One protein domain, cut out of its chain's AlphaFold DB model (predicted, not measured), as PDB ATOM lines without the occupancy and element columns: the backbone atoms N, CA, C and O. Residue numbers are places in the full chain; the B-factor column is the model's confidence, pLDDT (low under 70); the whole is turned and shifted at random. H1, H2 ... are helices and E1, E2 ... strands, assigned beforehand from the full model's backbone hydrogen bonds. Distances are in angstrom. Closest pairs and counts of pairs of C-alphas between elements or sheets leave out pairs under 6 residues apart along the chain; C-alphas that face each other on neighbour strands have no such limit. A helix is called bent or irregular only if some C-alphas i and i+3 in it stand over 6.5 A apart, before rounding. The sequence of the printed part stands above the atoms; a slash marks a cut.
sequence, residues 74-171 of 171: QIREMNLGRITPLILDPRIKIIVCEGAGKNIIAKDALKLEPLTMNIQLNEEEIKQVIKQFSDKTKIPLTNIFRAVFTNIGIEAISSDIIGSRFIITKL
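What this domain is: This is residues 74 to 171 of the 171 residues of an uncharacterized protein of Candidatus Pacearchaeota archaeon CG06_land_8_20_14_3_00_35_12 (UniProt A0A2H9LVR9). One twisted sheet of six strands makes a wall with two helices over one face and the other face bare. The longer helix, H2, crosses slantwise over the E4 and E5 part, while the short H1 runs along E1, and the sheet bends so that its E3 edge comes round toward H1. The 98 printed residues hold H1, E1, E2, E3, H2, E4, E5 and E6 along the chain; the sheet's order is E3, E2, E1, E6, E5, E4, antiparallel throughout, and the class is mixed, helices and strands. The whole is compact, with a radius of gyration of the C-alphas of 12.5 A and spans of 34 by 29 by 19 A.

Where its parts are: Begin with the sheet: find C-alpha 92 at (263.230, 165.499, 256.530), where E1, residues 92 to 97, starts its 14.0 A. E2 is residues 103 to 108, E3 residues 115 to 120 and E4 residues 144 to 149. E5, residues 152 to 157, measures 16.8 A, and E6, residues 165 to 170, runs 17.2 A to C-alpha 170 at (268.584, 170.683, 259.259). H1 takes residues 81 to 88, 11.9 A, and is irregular, with C-alphas 82 and 85 7.1 A apart. H2 takes residues 123 to 137, 21.4 A, from C-alpha 123 at (260.650, 162.048, 279.083).

How they stand to each other: Look first at inner strands E1 and E6, antiparallel at 173 degrees, with N 95 and O 168 2.9 A apart. On one side, E1 and E2 form a hairpin, with N 96 and O 105 at 2.8 A; E2 and E3 form the next, with N 117 and O 104 at 2.8 A. These make a meander, each strand the antiparallel neighbour of the one before. E4, E5 and E6 make another, with N 147 and O 154 at 3.0 A and N 155 and O 167 at 2.9 A. The helices lie on the same face, giving two layers, helices over a sheet. H2, at a height of 8.6 A, is over E4 and E5 and only just over E1, on which 3 of its C-alphas fall; its closest C-alphas to E4 are Thr 137 and Phe 149, 6.2 A. H1, at 7.9 A, is over E1, with Leu 86 and Ile 92 as closest C-alphas, 6.5 A. H1 and H2 are close but not clearly touching, their closest C-alphas Gly 81 and Glu 125 at 7.6 A. In H2 every O i to N i+4 pair is within hydrogen-bond range; in H1 2 of 4 are, beside 4 of 5 O i to N i+3 pairs.

The domain as a whole: The two C-alphas farthest apart, Leu 110 and Ile 161, are 36.2 A apart. The printed part has no cut and no long link. Its mean pLDDT is 93.0, and no printed residue is under 70.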
ATOM      1  N   GLN A  74     279.810 162.181 261.205       74.56
ATOM      2  CA  GLN A  74     279.777 162.875 262.496       74.56
ATOM      3  C   GLN A  74     278.393 162.820 263.154       74.56
ATOM      4  O   GLN A  74     278.278 162.694 264.372       74.56
ATOM      5  N   ILE A  75     277.328 162.863 262.349       74.38
ATOM      6  CA  ILE A  75     275.952 162.732 262.845       74.38
ATOM      7  C   ILE A  75     275.659 161.288 263.261       74.38
ATOM      8  O   ILE A  75     274.978 161.075 264.260       74.38
ATOM      9  N   ARG A  76     276.204 160.286 262.555       74.31
ATOM     10  CA  ARG A  76     276.063 158.869 262.946       74.31
ATOM     11  C   ARG A  76     276.689 158.564 264.305       74.31
ATOM     12  O   ARG A  76     276.216 157.667 264.993       74.31
ATOM     13  N   GLU A  77     277.716 159.310 264.706       80.69
ATOM     14  CA  GLU A  77     278.303 159.199 266.046       80.69
ATOM     15  C   GLU A  77     277.417 159.795 267.150       80.69
ATOM     16  O   GLU A  77     277.661 159.564 268.336       80.69
ATOM     17  N   MET A  78     276.414 160.598 266.789       82.44
ATOM     18  CA  MET A  78     275.435 161.141 267.721       82.44
ATOM     19  C   MET A  78     274.267 160.155 267.800       82.44
ATOM     20  O   MET A  78     273.341 160.178 266.993       82.44
ATOM     21  N   ASN A  79     274.339 159.224 268.753       84.25
ATOM     22  CA  ASN A  79     273.269 158.258 268.975       84.25
ATOM     23  C   ASN A  79     272.068 158.959 269.628       84.25
ATOM     24  O   ASN A  79     272.020 159.130 270.845       84.25
ATOM     25  N   LEU A  80     271.104 159.370 268.804       91.56
ATOM     26  CA  LEU A  80     269.873 160.044 269.226       91.56
ATOM     27  C   LEU A  80     268.709 159.060 269.408       91.56
ATOM     28  O   LEU A  80     267.538 159.438 269.356       91.56
ATOM     29  N   GLY A  81     269.014 157.771 269.575       92.44
ATOM     30  CA  GLY A  81     268.017 156.730 269.780       92.44
ATOM     31  C   GLY A  81     267.046 156.634 268.606       92.44
ATOM     32  O   GLY A  81     267.450 156.565 267.440       92.44
ATOM     33  N   ARG A  82     265.744 156.634 268.905       94.50
ATOM     34  CA  ARG A  82     264.690 156.301 267.933       94.50
ATOM     35  C   ARG A  82     264.440 157.365 266.867       94.50
ATOM     36  O   ARG A  82     263.855 157.045 265.837       94.50
ATOM     37  N   ILE A  83     264.887 158.606 267.080       94.75
ATOM     38  CA  ILE A  83     264.769 159.680 266.077       94.75
ATOM     39  C   ILE A  83     265.952 159.722 265.103       94.75
ATOM     40  O   ILE A  83     265.891 160.435 264.103       94.75
ATOM     41  N   THR A  84     267.006 158.933 265.345       93.94
ATOM     42  CA  THR A  84     268.192 158.864 264.474       93.94
ATOM     43  C   THR A  84     267.840 158.630 262.997       93.94
ATOM     44  O   THR A  84     268.365 159.361 262.157       93.94
ATOM     45  N   PRO A  85     266.918 157.713 262.629       93.00
ATOM     46  CA  PRO A  85     266.546 157.515 261.226       93.00
ATOM     47  C   PRO A  85     265.962 158.773 260.568       93.00
ATOM     48  O   PRO A  85     266.295 159.066 259.424       93.00
ATOM     49  N   LEU A  86     265.161 159.559 261.299       93.94
ATOM     50  CA  LEU A  86     264.578 160.813 260.794       93.94
ATOM     51  C   LEU A  86     265.656 161.875 260.547       93.94
ATOM     52  O   LEU A  86     265.573 162.681 259.621       93.94
ATOM     53  N   ILE A  87     266.697 161.873 261.374       92.56
ATOM     54  CA  ILE A  87     267.815 162.807 261.256       92.56
ATOM     55  C   ILE A  87     268.737 162.422 260.098       92.56
ATOM     56  O   ILE A  87     269.252 163.297 259.403       92.56
ATOM     57  N   LEU A  88     268.890 161.129 259.831       91.31
ATOM     58  CA  LEU A  88     269.664 160.645 258.690       91.31
ATOM     59  C   LEU A  88     268.910 160.762 257.358       91.31
ATOM     60  O   LEU A  88     269.562 160.831 256.319       91.31
ATOM     61  N   ASP A  89     267.575 160.828 257.370       91.62
ATOM     62  CA  ASP A  89     266.775 160.992 256.152       91.62
ATOM     63  C   ASP A  89     266.953 162.402 255.547       91.62
ATOM     64  O   ASP A  89     266.504 163.383 256.142       91.62
ATOM     65  N   PRO A  90     267.568 162.554 254.360       89.56
ATOM     66  CA  PRO A  90     267.816 163.864 253.757       89.56
ATOM     67  C   PRO A  90     266.542 164.634 253.374       89.56
ATOM     68  O   PRO A  90     266.617 165.846 253.169       89.56
ATOM     69  N   ARG A  91     265.385 163.965 253.270       91.31
ATOM     70  CA  ARG A  91     264.105 164.602 252.918       91.31
ATOM     71  C   ARG A  91     263.511 165.366 254.093       91.31
ATOM     72  O   ARG A  91     262.898 166.412 253.912       91.31
ATOM     73  N   ILE A  92     263.729 164.870 255.308       93.75
ATOM     74  CA  ILE A  92     263.230 165.499 256.530       93.75
ATOM     75  C   ILE A  92     264.099 166.707 256.880       93.75
ATOM     76  O   ILE A  92     265.297 166.557 257.121       93.75
ATOM     77  N   LYS A  93     263.487 167.892 256.954       94.12
ATOM     78  CA  LYS A  93     264.144 169.159 257.309       94.12
ATOM     79  C   LYS A  93     263.895 169.589 258.743       94.12
ATOM     80  O   LYS A  93     264.806 170.123 259.368       94.12
ATOM     81  N   ILE A  94     262.691 169.349 259.255       95.56
ATOM     82  CA  ILE A  94     262.298 169.749 260.609       95.56
ATOM     83  C   ILE A  94     261.740 168.533 261.335       95.56
ATOM     84  O   ILE A  94     260.989 167.755 260.747       95.56
ATOM     85  N   ILE A  95     262.104 168.367 262.601       97.25
ATOM     86  CA  ILE A  95     261.574 167.341 263.499       97.25
ATOM     87  C   ILE A  95     261.112 168.046 264.769       97.25
ATOM     88  O   ILE A  95     261.878 168.793 265.367       97.25
ATOM     89  N   VAL A  96     259.876 167.801 265.183       97.38
ATOM     90  CA  VAL A  96     259.232 168.442 266.330       97.38
ATOM     91  C   VAL A  96     258.793 167.368 267.315       97.38
ATOM     92  O   VAL A  96     258.109 166.408 266.950       97.38
ATOM     93  N   CYS A  97     259.178 167.552 268.573       97.62
ATOM     94  CA  CYS A  97     258.707 166.781 269.710       97.62
ATOM     95  C   CYS A  97     257.973 167.723 270.664       97.62
ATOM     96  O   CYS A  97     258.599 168.552 271.323       97.62
ATOM     97  N   GLU A  98     256.648 167.602 270.723       96.19
ATOM     98  CA  GLU A  98     255.797 168.454 271.568       96.19
ATOM     99  C   GLU A  98     255.802 168.040 273.049       96.19
ATOM    100  O   GLU A  98     255.337 168.801 273.894       96.19
ATOM    101  N   GLY A  99     256.318 166.850 273.366       96.25
ATOM    102  CA  GLY A  99     256.424 166.336 274.728       96.25
ATOM    103  C   GLY A  99     256.360 164.811 274.807       96.25
ATOM    104  O   GLY A  99     256.147 164.123 273.803       96.25
ATOM    105  N   ALA A 100     256.525 164.284 276.020       97.00
ATOM    106  CA  ALA A 100     256.492 162.850 276.279       97.00
ATOM    107  C   ALA A 100     255.148 162.210 275.867       97.00
ATOM    108  O   ALA A 100     254.069 162.766 276.087       97.00
ATOM    109  N   GLY A 101     255.209 161.031 275.244       96.12
ATOM    110  CA  GLY A 101     254.050 160.275 274.760       96.12
ATOM    111  C   GLY A 101     253.366 160.864 273.519       96.12
ATOM    112  O   GLY A 101     252.421 160.267 273.003       96.12
ATOM    113  N   LYS A 102     253.820 162.016 273.008       96.25
ATOM    114  CA  LYS A 102     253.302 162.607 271.769       96.25
ATOM    115  C   LYS A 102     254.035 162.043 270.559       96.25
ATOM    116  O   LYS A 102     255.223 161.730 270.617       96.25
ATOM    117  N   ASN A 103     253.308 161.920 269.453       97.38
ATOM    118  CA  ASN A 103     253.892 161.518 268.181       97.38
ATOM    119  C   ASN A 103     254.857 162.599 267.689       97.38
ATOM    120  O   ASN A 103     254.531 163.785 267.717       97.38
ATOM    121  N   ILE A 104     256.023 162.184 267.202       97.56
ATOM    122  CA  ILE A 104     256.954 163.081 266.522       97.56
ATOM    123  C   ILE A 104     256.319 163.588 265.227       97.56
ATOM    124  O   ILE A 104     255.796 162.808 264.430       97.56
ATOM    125  N   ILE A 105     256.418 164.891 264.995       96.62
ATOM    126  CA  ILE A 105     256.010 165.520 263.739       96.62
ATOM    127  C   ILE A 105     257.273 165.822 262.942       96.62
ATOM    128  O   ILE A 105     258.229 166.384 263.472       96.62
ATOM    129  N   ALA A 106     257.297 165.454 261.667       95.38
ATOM    130  CA  ALA A 106     258.420 165.736 260.785       95.38
ATOM    131  C   ALA A 106     257.954 166.493 259.541       95.38
ATOM    132  O   ALA A 106     256.937 166.154 258.943       95.38
ATOM    133  N   LYS A 107     258.711 167.508 259.125       93.44
ATOM    134  CA  LYS A 107     258.456 168.254 257.890       93.44
ATOM    135  C   LYS A 107     259.451 167.826 256.819       93.44
ATOM    136  O   LYS A 107     260.664 167.896 257.032       93.44
ATOM    137  N   ASP A 108     258.924 167.396 255.682       89.69
ATOM    138  CA  ASP A 108     259.690 167.128 254.466       89.69
ATOM    139  C   ASP A 108     259.957 168.453 253.732       89.69
ATOM    140  O   ASP A 108     259.106 169.341 253.734       89.69
ATOM    141  N   ALA A 109     261.122 168.599 253.100       80.31
ATOM    142  CA  ALA A 109     261.416 169.743 252.236       80.31
ATOM    143  C   ALA A 109     260.447 169.851 251.047       80.31
ATOM    144  O   ALA A 109     260.161 170.949 250.578       80.31
ATOM    145  N   LEU A 110     259.977 168.710 250.536       82.31
ATOM    146  CA  LEU A 110     259.192 168.626 249.304       82.31
ATOM    147  C   LEU A 110     257.680 168.654 249.547       82.31
ATOM    148  O   LEU A 110     256.914 168.816 248.596       82.31
ATOM    149  N   LYS A 111     257.230 168.461 250.792       83.06
ATOM    150  CA  LYS A 111     255.803 168.427 251.134       83.06
ATOM    151  C   LYS A 111     255.421 169.655 251.943       83.06
ATOM    152  O   LYS A 111     256.096 170.022 252.899       83.06
ATOM    153  N   LEU A 112     254.283 170.242 251.584       81.00
ATOM    154  CA  LEU A 112     253.688 171.336 252.348       81.00
ATOM    155  C   LEU A 112     253.183 170.865 253.716       81.00
ATOM    156  O   LEU A 112     253.325 171.590 254.699       81.00
ATOM    157  N   GLU A 113     252.621 169.658 253.784       87.62
ATOM    158  CA  GLU A 113     252.019 169.148 255.013       87.62
ATOM    159  C   GLU A 113     253.022 168.394 255.901       87.62
ATOM    160  O   GLU A 113     253.796 167.567 255.398       87.62
ATOM    161  N   PRO A 114     253.002 168.636 257.226       88.81
ATOM    162  CA  PRO A 114     253.769 167.849 258.180       88.81
ATOM    163  C   PRO A 114     253.324 166.382 258.215       88.81
ATOM    164  O   PRO A 114     252.145 166.056 258.092       88.81
ATOM    165  N   LEU A 115     254.281 165.488 258.439       90.50
ATOM    166  CA  LEU A 115     254.072 164.055 258.580       90.50
ATOM    167  C   LEU A 115     254.092 163.678 260.063       90.50
ATOM    168  O   LEU A 115     255.105 163.859 260.743       90.50
ATOM    169  N   THR A 116     252.997 163.106 260.555       93.25
ATOM    170  CA  THR A 116     252.946 162.521 261.900       93.25
ATOM    171  C   THR A 116     253.585 161.137 261.878       93.25
ATOM    172  O   THR A 116     253.103 160.227 261.204       93.25
ATOM    173  N   MET A 117     254.668 160.967 262.628       92.94
ATOM    174  CA  MET A 117     255.400 159.709 262.735       92.94
ATOM    175  C   MET A 117     254.841 158.871 263.886       92.94
ATOM    176  O   MET A 117     254.564 159.395 264.965       92.94
ATOM    177  N   ASN A 118     254.739 157.552 263.704       95.38
ATOM    178  CA  ASN A 118     254.375 156.620 264.781       95.38
ATOM    179  C   ASN A 118     255.575 156.354 265.715       95.38
ATOM    180  O   ASN A 118     256.059 155.232 265.854       95.38
ATOM    181  N   ILE A 119     256.129 157.427 266.276       96.31
ATOM    182  CA  ILE A 119     257.271 157.426 267.187       96.31
ATOM    183  C   ILE A 119     256.889 158.339 268.348       96.31
ATOM    184  O   ILE A 119     256.732 159.539 268.153       96.31
ATOM    185  N   GLN A 120     256.763 157.772 269.546       97.44
ATOM    186  CA  GLN A 120     256.466 158.500 270.786       97.44
ATOM    187  C   GLN A 120     257.618 158.391 271.777       97.44
ATOM    188  O   GLN A 120     257.935 157.285 272.214       97.44
ATOM    189  N   LEU A 121     258.270 159.498 272.107       97.69
ATOM    190  CA  LEU A 121     259.369 159.478 273.071       97.69
ATOM    191  C   LEU A 121     258.833 159.590 274.499       97.69
ATOM    192  O   LEU A 121     257.847 160.290 274.720       97.69
ATOM    193  N   ASN A 122     259.462 158.923 275.462       97.69
ATOM    194  CA  ASN A 122     259.258 159.217 276.882       97.69
ATOM    195  C   ASN A 122     260.141 160.399 277.331       97.69
ATOM    196  O   ASN A 122     260.969 160.900 276.570       97.69
ATOM    197  N   GLU A 123     259.944 160.871 278.561       97.06
ATOM    198  CA  GLU A 123     260.650 162.048 279.083       97.06
ATOM    199  C   GLU A 123     262.170 161.825 279.147       97.06
ATOM    200  O   GLU A 123     262.953 162.713 278.803       97.06
ATOM    201  N   GLU A 124     262.606 160.622 279.521       96.31
ATOM    202  CA  GLU A 124     264.018 160.253 279.589       96.31
ATOM    203  C   GLU A 124     264.677 160.255 278.206       96.31
ATOM    204  O   GLU A 124     265.777 160.784 278.053       96.31
ATOM    205  N   GLU A 125     264.005 159.715 277.187       97.31
ATOM    206  CA  GLU A 125     264.457 159.719 275.792       97.31
ATOM    207  C   GLU A 125     264.589 161.157 275.269       97.31
ATOM    208  O   GLU A 125     265.581 161.491 274.618       97.31
ATOM    209  N   ILE A 126     263.631 162.033 275.591       97.62
ATOM    210  CA  ILE A 126     263.678 163.453 275.210       97.62
ATOM    211  C   ILE A 126     264.871 164.145 275.879       97.62
ATOM    212  O   ILE A 126     265.682 164.781 275.197       97.62
ATOM    213  N   LYS A 127     265.028 163.982 277.200       96.50
ATOM    214  CA  LYS A 127     266.162 164.543 277.953       96.50
ATOM    215  C   LYS A 127     267.500 164.010 277.432       96.50
ATOM    216  O   LYS A 127     268.464 164.770 277.335       96.50
ATOM    217  N   GLN A 128     267.567 162.737 277.036       96.31
ATOM    218  CA  GLN A 128     268.756 162.146 276.421       96.31
ATOM    219  C   GLN A 128     269.098 162.787 275.075       96.31
ATOM    220  O   GLN A 128     270.263 163.119 274.861       96.31
ATOM    221  N   VAL A 129     268.118 163.015 274.195       96.88
ATOM    222  CA  VAL A 129     268.343 163.718 272.918       96.88
ATOM    223  C   VAL A 129     268.949 165.096 273.175       96.88
ATOM    224  O   VAL A 129     270.005 165.415 272.632       96.88
ATOM    225  N   ILE A 130     268.333 165.885 274.058       96.88
ATOM    226  CA  ILE A 130     268.801 167.235 274.398       96.88
ATOM    227  C   ILE A 130     270.227 167.186 274.984       96.88
ATOM    228  O   ILE A 130     271.104 167.955 274.579       96.88
ATOM    229  N   LYS A 131     270.494 166.227 275.879       96.12
ATOM    230  CA  LYS A 131     271.816 166.022 276.483       96.12
ATOM    231  C   LYS A 131     272.888 165.657 275.457       96.12
ATOM    232  O   LYS A 131     273.992 166.180 275.551       96.12
ATOM    233  N   GLN A 132     272.586 164.822 274.463       95.69
ATOM    234  CA  GLN A 132     273.555 164.465 273.419       95.69
ATOM    235  C   GLN A 132     274.024 165.693 272.632       95.69
ATOM    236  O   GLN A 132     275.218 165.838 272.363       95.69
ATOM    237  N   PHE A 133     273.113 166.618 272.318       95.81
ATOM    238  CA  PHE A 133     273.497 167.881 271.690       95.81
ATOM    239  C   PHE A 133     274.357 168.743 272.619       95.81
ATOM    240  O   PHE A 133     275.367 169.288 272.171       95.81
ATOM    241  N   SER A 134     274.017 168.840 273.906       96.25
ATOM    242  CA  SER A 134     274.845 169.541 274.901       96.25
ATOM    243  C   SER A 134     276.253 168.949 275.002       96.25
ATOM    244  O   SER A 134     277.242 169.675 274.888       96.25
ATOM    245  N   ASP A 135     276.371 167.623 275.096       95.38
ATOM    246  CA  ASP A 135     277.653 166.926 275.222       95.38
ATOM    247  C   ASP A 135     278.544 167.117 273.983       95.38
ATOM    248  O   ASP A 135     279.770 167.249 274.111       95.38
ATOM    249  N   LYS A 136     277.945 167.132 272.783       94.25
ATOM    250  CA  LYS A 136     278.656 167.310 271.505       94.25
ATOM    251  C   LYS A 136     279.045 168.763 271.242       94.25
ATOM    252  O   LYS A 136     280.133 169.008 270.732       94.25
ATOM    253  N   THR A 137     278.192 169.713 271.616       94.94
ATOM    254  CA  THR A 137     278.436 171.154 271.407       94.94
ATOM    255  C   THR A 137     279.185 171.822 272.555       94.94
ATOM    256  O   THR A 137     279.661 172.941 272.396       94.94
ATOM    257  N   LYS A 138     279.317 171.140 273.701       96.00
ATOM    258  CA  LYS A 138     279.886 171.673 274.950       96.00
ATOM    259  C   LYS A 138     279.124 172.880 275.509       96.00
ATOM    260  O   LYS A 138     279.661 173.615 276.334       96.00
ATOM    261  N   ILE A 139     277.870 173.065 275.097       95.69
ATOM    262  CA  ILE A 139     276.980 174.099 275.626       95.69
ATOM    263  C   ILE A 139     276.247 173.519 276.845       95.69
ATOM    264  O   ILE A 139     275.608 172.474 276.704       95.69
ATOM    265  N   PRO A 140     276.311 174.147 278.031       95.25
ATOM    266  CA  PRO A 140     275.605 173.669 279.218       95.25
ATOM    267  C   PRO A 140     274.085 173.611 279.028       95.25
ATOM    268  O   PRO A 140     273.496 174.482 278.387       95.25
ATOM    269  N   LEU A 141     273.442 172.608 279.629       94.69
ATOM    270  CA  LEU A 141     271.985 172.516 279.657       94.69
ATOM    271  C   LEU A 141     271.390 173.563 280.599       94.69
ATOM    272  O   LEU A 141     271.751 173.645 281.772       94.69
ATOM    273  N   THR A 142     270.438 174.328 280.080       92.56
ATOM    274  CA  THR A 142     269.584 175.251 280.832       92.56
ATOM    275  C   THR A 142     268.120 174.963 280.482       92.56
ATOM    276  O   THR A 142     267.834 174.113 279.636       92.56
ATOM    277  N   ASN A 143     267.175 175.672 281.106       91.25
ATOM    278  CA  ASN A 143     265.744 175.480 280.835       91.25
ATOM    279  C   ASN A 143     265.376 175.715 279.361       91.25
ATOM    280  O   ASN A 143     264.445 175.089 278.866       91.25
ATOM    281  N   ILE A 144     266.096 176.608 278.674       94.44
ATOM    282  CA  ILE A 144     265.955 176.877 277.240       94.44
ATOM    283  C   ILE A 144     267.315 176.630 276.601       94.44
ATOM    284  O   ILE A 144     268.247 177.411 276.772       94.44
ATOM    285  N   PHE A 145     267.417 175.554 275.839       95.75
ATOM    286  CA  PHE A 145     268.656 175.118 275.224       95.75
ATOM    287  C   PHE A 145     268.603 175.352 273.716       95.75
ATOM    288  O   PHE A 145     267.658 174.935 273.051       95.75
ATOM    289  N   ARG A 146     269.619 176.013 273.159       96.75
ATOM    290  CA  ARG A 146     269.788 176.160 271.710       96.75
ATOM    291  C   ARG A 146     271.220 175.851 271.342       96.75
ATOM    292  O   ARG A 146     272.143 176.366 271.970       96.75
ATOM    293  N   ALA A 147     271.399 175.025 270.324       95.88
ATOM    294  CA  ALA A 147     272.720 174.643 269.866       95.88
ATOM    295  C   ALA A 147     272.694 174.278 268.384       95.88
ATOM    296  O   ALA A 147     271.666 173.875 267.846       95.88
ATOM    297  N   VAL A 148     273.847 174.383 267.733       94.94
ATOM    298  CA  VAL A 148     274.055 173.883 266.375       94.94
ATOM    299  C   VAL A 148     275.236 172.932 266.415       94.94
ATOM    300  O   VAL A 148     276.301 173.275 266.925       94.94
ATOM    301  N   PHE A 149     275.043 171.728 265.887       92.50
ATOM    302  CA  PHE A 149     276.105 170.758 265.690       92.50
ATOM    303  C   PHE A 149     276.182 170.411 264.207       92.50
ATOM    304  O   PHE A 149     275.247 169.848 263.639       92.50
ATOM    305  N   THR A 150     277.314 170.730 263.580       88.88
ATOM    306  CA  THR A 150     277.521 170.527 262.140       88.88
ATOM    307  C   THR A 150     276.510 171.342 261.315       88.88
ATOM    308  O   THR A 150     276.621 172.561 261.262       88.88
ATOM    309  N   ASN A 151     275.505 170.702 260.716       89.88
ATOM    310  CA  ASN A 151     274.417 171.319 259.953       89.88
ATOM    311  C   ASN A 151     273.039 171.007 260.563       89.88
ATOM    312  O   ASN A 151     272.028 170.983 259.867       89.88
ATOM    313  N   ILE A 152     272.999 170.707 261.861       93.94
ATOM    314  CA  ILE A 152     271.770 170.398 262.587       93.94
ATOM    315  C   ILE A 152     271.659 171.344 263.777       93.94
ATOM    316  O   ILE A 152     272.485 171.311 264.689       93.94
ATOM    317  N   GLY A 153     270.628 172.180 263.766       94.88
ATOM    318  CA  GLY A 153     270.215 172.992 264.901       94.88
ATOM    319  C   GLY A 153     269.240 172.237 265.796       94.88
ATOM    320  O   GLY A 153     268.397 171.489 265.302       94.88
ATOM    321  N   ILE A 154     269.343 172.454 267.102       97.44
ATOM    322  CA  ILE A 154     268.343 172.056 268.089       97.44
ATOM    323  C   ILE A 154     267.921 173.272 268.902       97.44
ATOM    324  O   ILE A 154     268.746 174.087 269.321       97.44
ATOM    325  N   GLU A 155     266.627 173.349 269.167       97.75
ATOM    326  CA  GLU A 155     266.021 174.274 270.106       97.75
ATOM    327  C   GLU A 155     265.133 173.463 271.035       97.75
ATOM    328  O   GLU A 155     264.254 172.733 270.585       97.75
ATOM    329  N   ALA A 156     265.380 173.537 272.332       97.38
ATOM    330  CA  ALA A 156     264.730 172.691 273.308       97.38
ATOM    331  C   ALA A 156     264.336 173.471 274.553       97.38
ATOM    332  O   ALA A 156     264.988 174.440 274.945       97.38
ATOM    333  N   ILE A 157     263.277 172.995 275.194       95.75
ATOM    334  CA  ILE A 157     262.907 173.384 276.546       95.75
ATOM    335  C   ILE A 157     263.006 172.136 277.404       95.75
ATOM    336  O   ILE A 157     262.428 171.108 277.061       95.75
ATOM    337  N   SER A 158     263.739 172.239 278.507       93.06
ATOM    338  CA  SER A 158     263.841 171.201 279.529       93.06
ATOM    339  C   SER A 158     263.256 171.768 280.814       93.06
ATOM    340  O   SER A 158     263.846 172.659 281.421       93.06
ATOM    341  N   SER A 159     262.078 171.293 281.208       90.38
ATOM    342  CA  SER A 159     261.376 171.779 282.396       90.38
ATOM    343  C   SER A 159     260.712 170.629 283.129       90.38
ATOM    344  O   SER A 159     260.001 169.832 282.524       90.38
ATOM    345  N   ASP A 160     260.887 170.592 284.446       88.81
ATOM    346  CA  ASP A 160     260.239 169.591 285.295       88.81
ATOM    347  C   ASP A 160     258.750 169.902 285.547       88.81
ATOM    348  O   ASP A 160     258.030 169.056 286.066       88.81
ATOM    349  N   ILE A 161     258.275 171.099 285.168       89.75
ATOM    350  CA  ILE A 161     256.877 171.527 285.356       89.75
ATOM    351  C   ILE A 161     256.042 171.238 284.103       89.75
ATOM    352  O   ILE A 161     254.980 170.631 284.190       89.75
ATOM    353  N   ILE A 162     256.524 171.670 282.933       88.25
ATOM    354  CA  ILE A 162     255.775 171.613 281.661       88.25
ATOM    355  C   ILE A 162     256.252 170.489 280.728       88.25
ATOM    356  O   ILE A 162     255.778 170.392 279.596       88.25
ATOM    357  N   GLY A 163     257.200 169.671 281.190       93.75
ATOM    358  CA  GLY A 163     257.843 168.612 280.415       93.75
ATOM    359  C   GLY A 163     258.889 169.126 279.425       93.75
ATOM    360  O   GLY A 163     258.973 170.325 279.119       93.75
ATOM    361  N   SER A 164     259.697 168.197 278.913       96.81
ATOM    362  CA  SER A 164     260.721 168.508 277.917       96.81
ATOM    363  C   SER A 164     260.165 168.445 276.492       96.81
ATOM    364  O   SER A 164     259.363 167.577 276.156       96.81
ATOM    365  N   ARG A 165     260.617 169.355 275.627       97.50
ATOM    366  CA  ARG A 165     260.215 169.453 274.211       97.50
ATOM    367  C   ARG A 165     261.372 169.966 273.364       97.50
ATOM    368  O   ARG A 165     262.236 170.677 273.880       97.50
ATOM    369  N   PHE A 166     261.390 169.648 272.073       97.94
ATOM    370  CA  PHE A 166     262.421 170.163 271.170       97.94
ATOM    371  C   PHE A 166     261.959 170.290 269.720       97.94
ATOM    372  O   PHE A 166     261.042 169.605 269.266       97.94
ATOM    373  N   ILE A 167     262.684 171.124 268.982       97.88
ATOM    374  CA  ILE A 167     262.690 171.212 267.529       97.88
ATOM    375  C   ILE A 167     264.116 170.976 267.051       97.88
ATOM    376  O   ILE A 167     265.067 171.547 267.581       97.88
ATOM    377  N   ILE A 168     264.260 170.130 266.038       97.12
ATOM    378  CA  ILE A 168     265.509 169.921 265.316       97.12
ATOM    379  C   ILE A 168     265.320 170.408 263.883       97.12
ATOM    380  O   ILE A 168     264.378 169.992 263.207       97.12
ATOM    381  N   THR A 169     266.250 171.233 263.413       95.50
ATOM    382  CA  THR A 169     266.243 171.824 262.070       95.50
ATOM    383  C   THR A 169     267.533 171.463 261.348       95.50
ATOM    384  O   THR A 169     268.624 171.696 261.867       95.50
ATOM    385  N   LYS A 170     267.428 170.909 260.138       91.94
ATOM    386  CA  LYS A 170     268.584 170.683 259.259       91.94
ATOM    387  C   LYS A 170     268.828 171.923 258.407       91.94
ATOM    388  O   LYS A 170     267.956 172.298 257.620       91.94
ATOM    389  N   LEU A 171     270.007 172.510 258.587       85.50
ATOM    390  CA  LEU A 171     270.514 173.675 257.866       85.50
ATOM    391  C   LEU A 171     270.975 173.274 256.458       85.50
ATOM    392  O   LEU A 171     271.542 172.162 256.302       85.50
TER     393      LEU A 171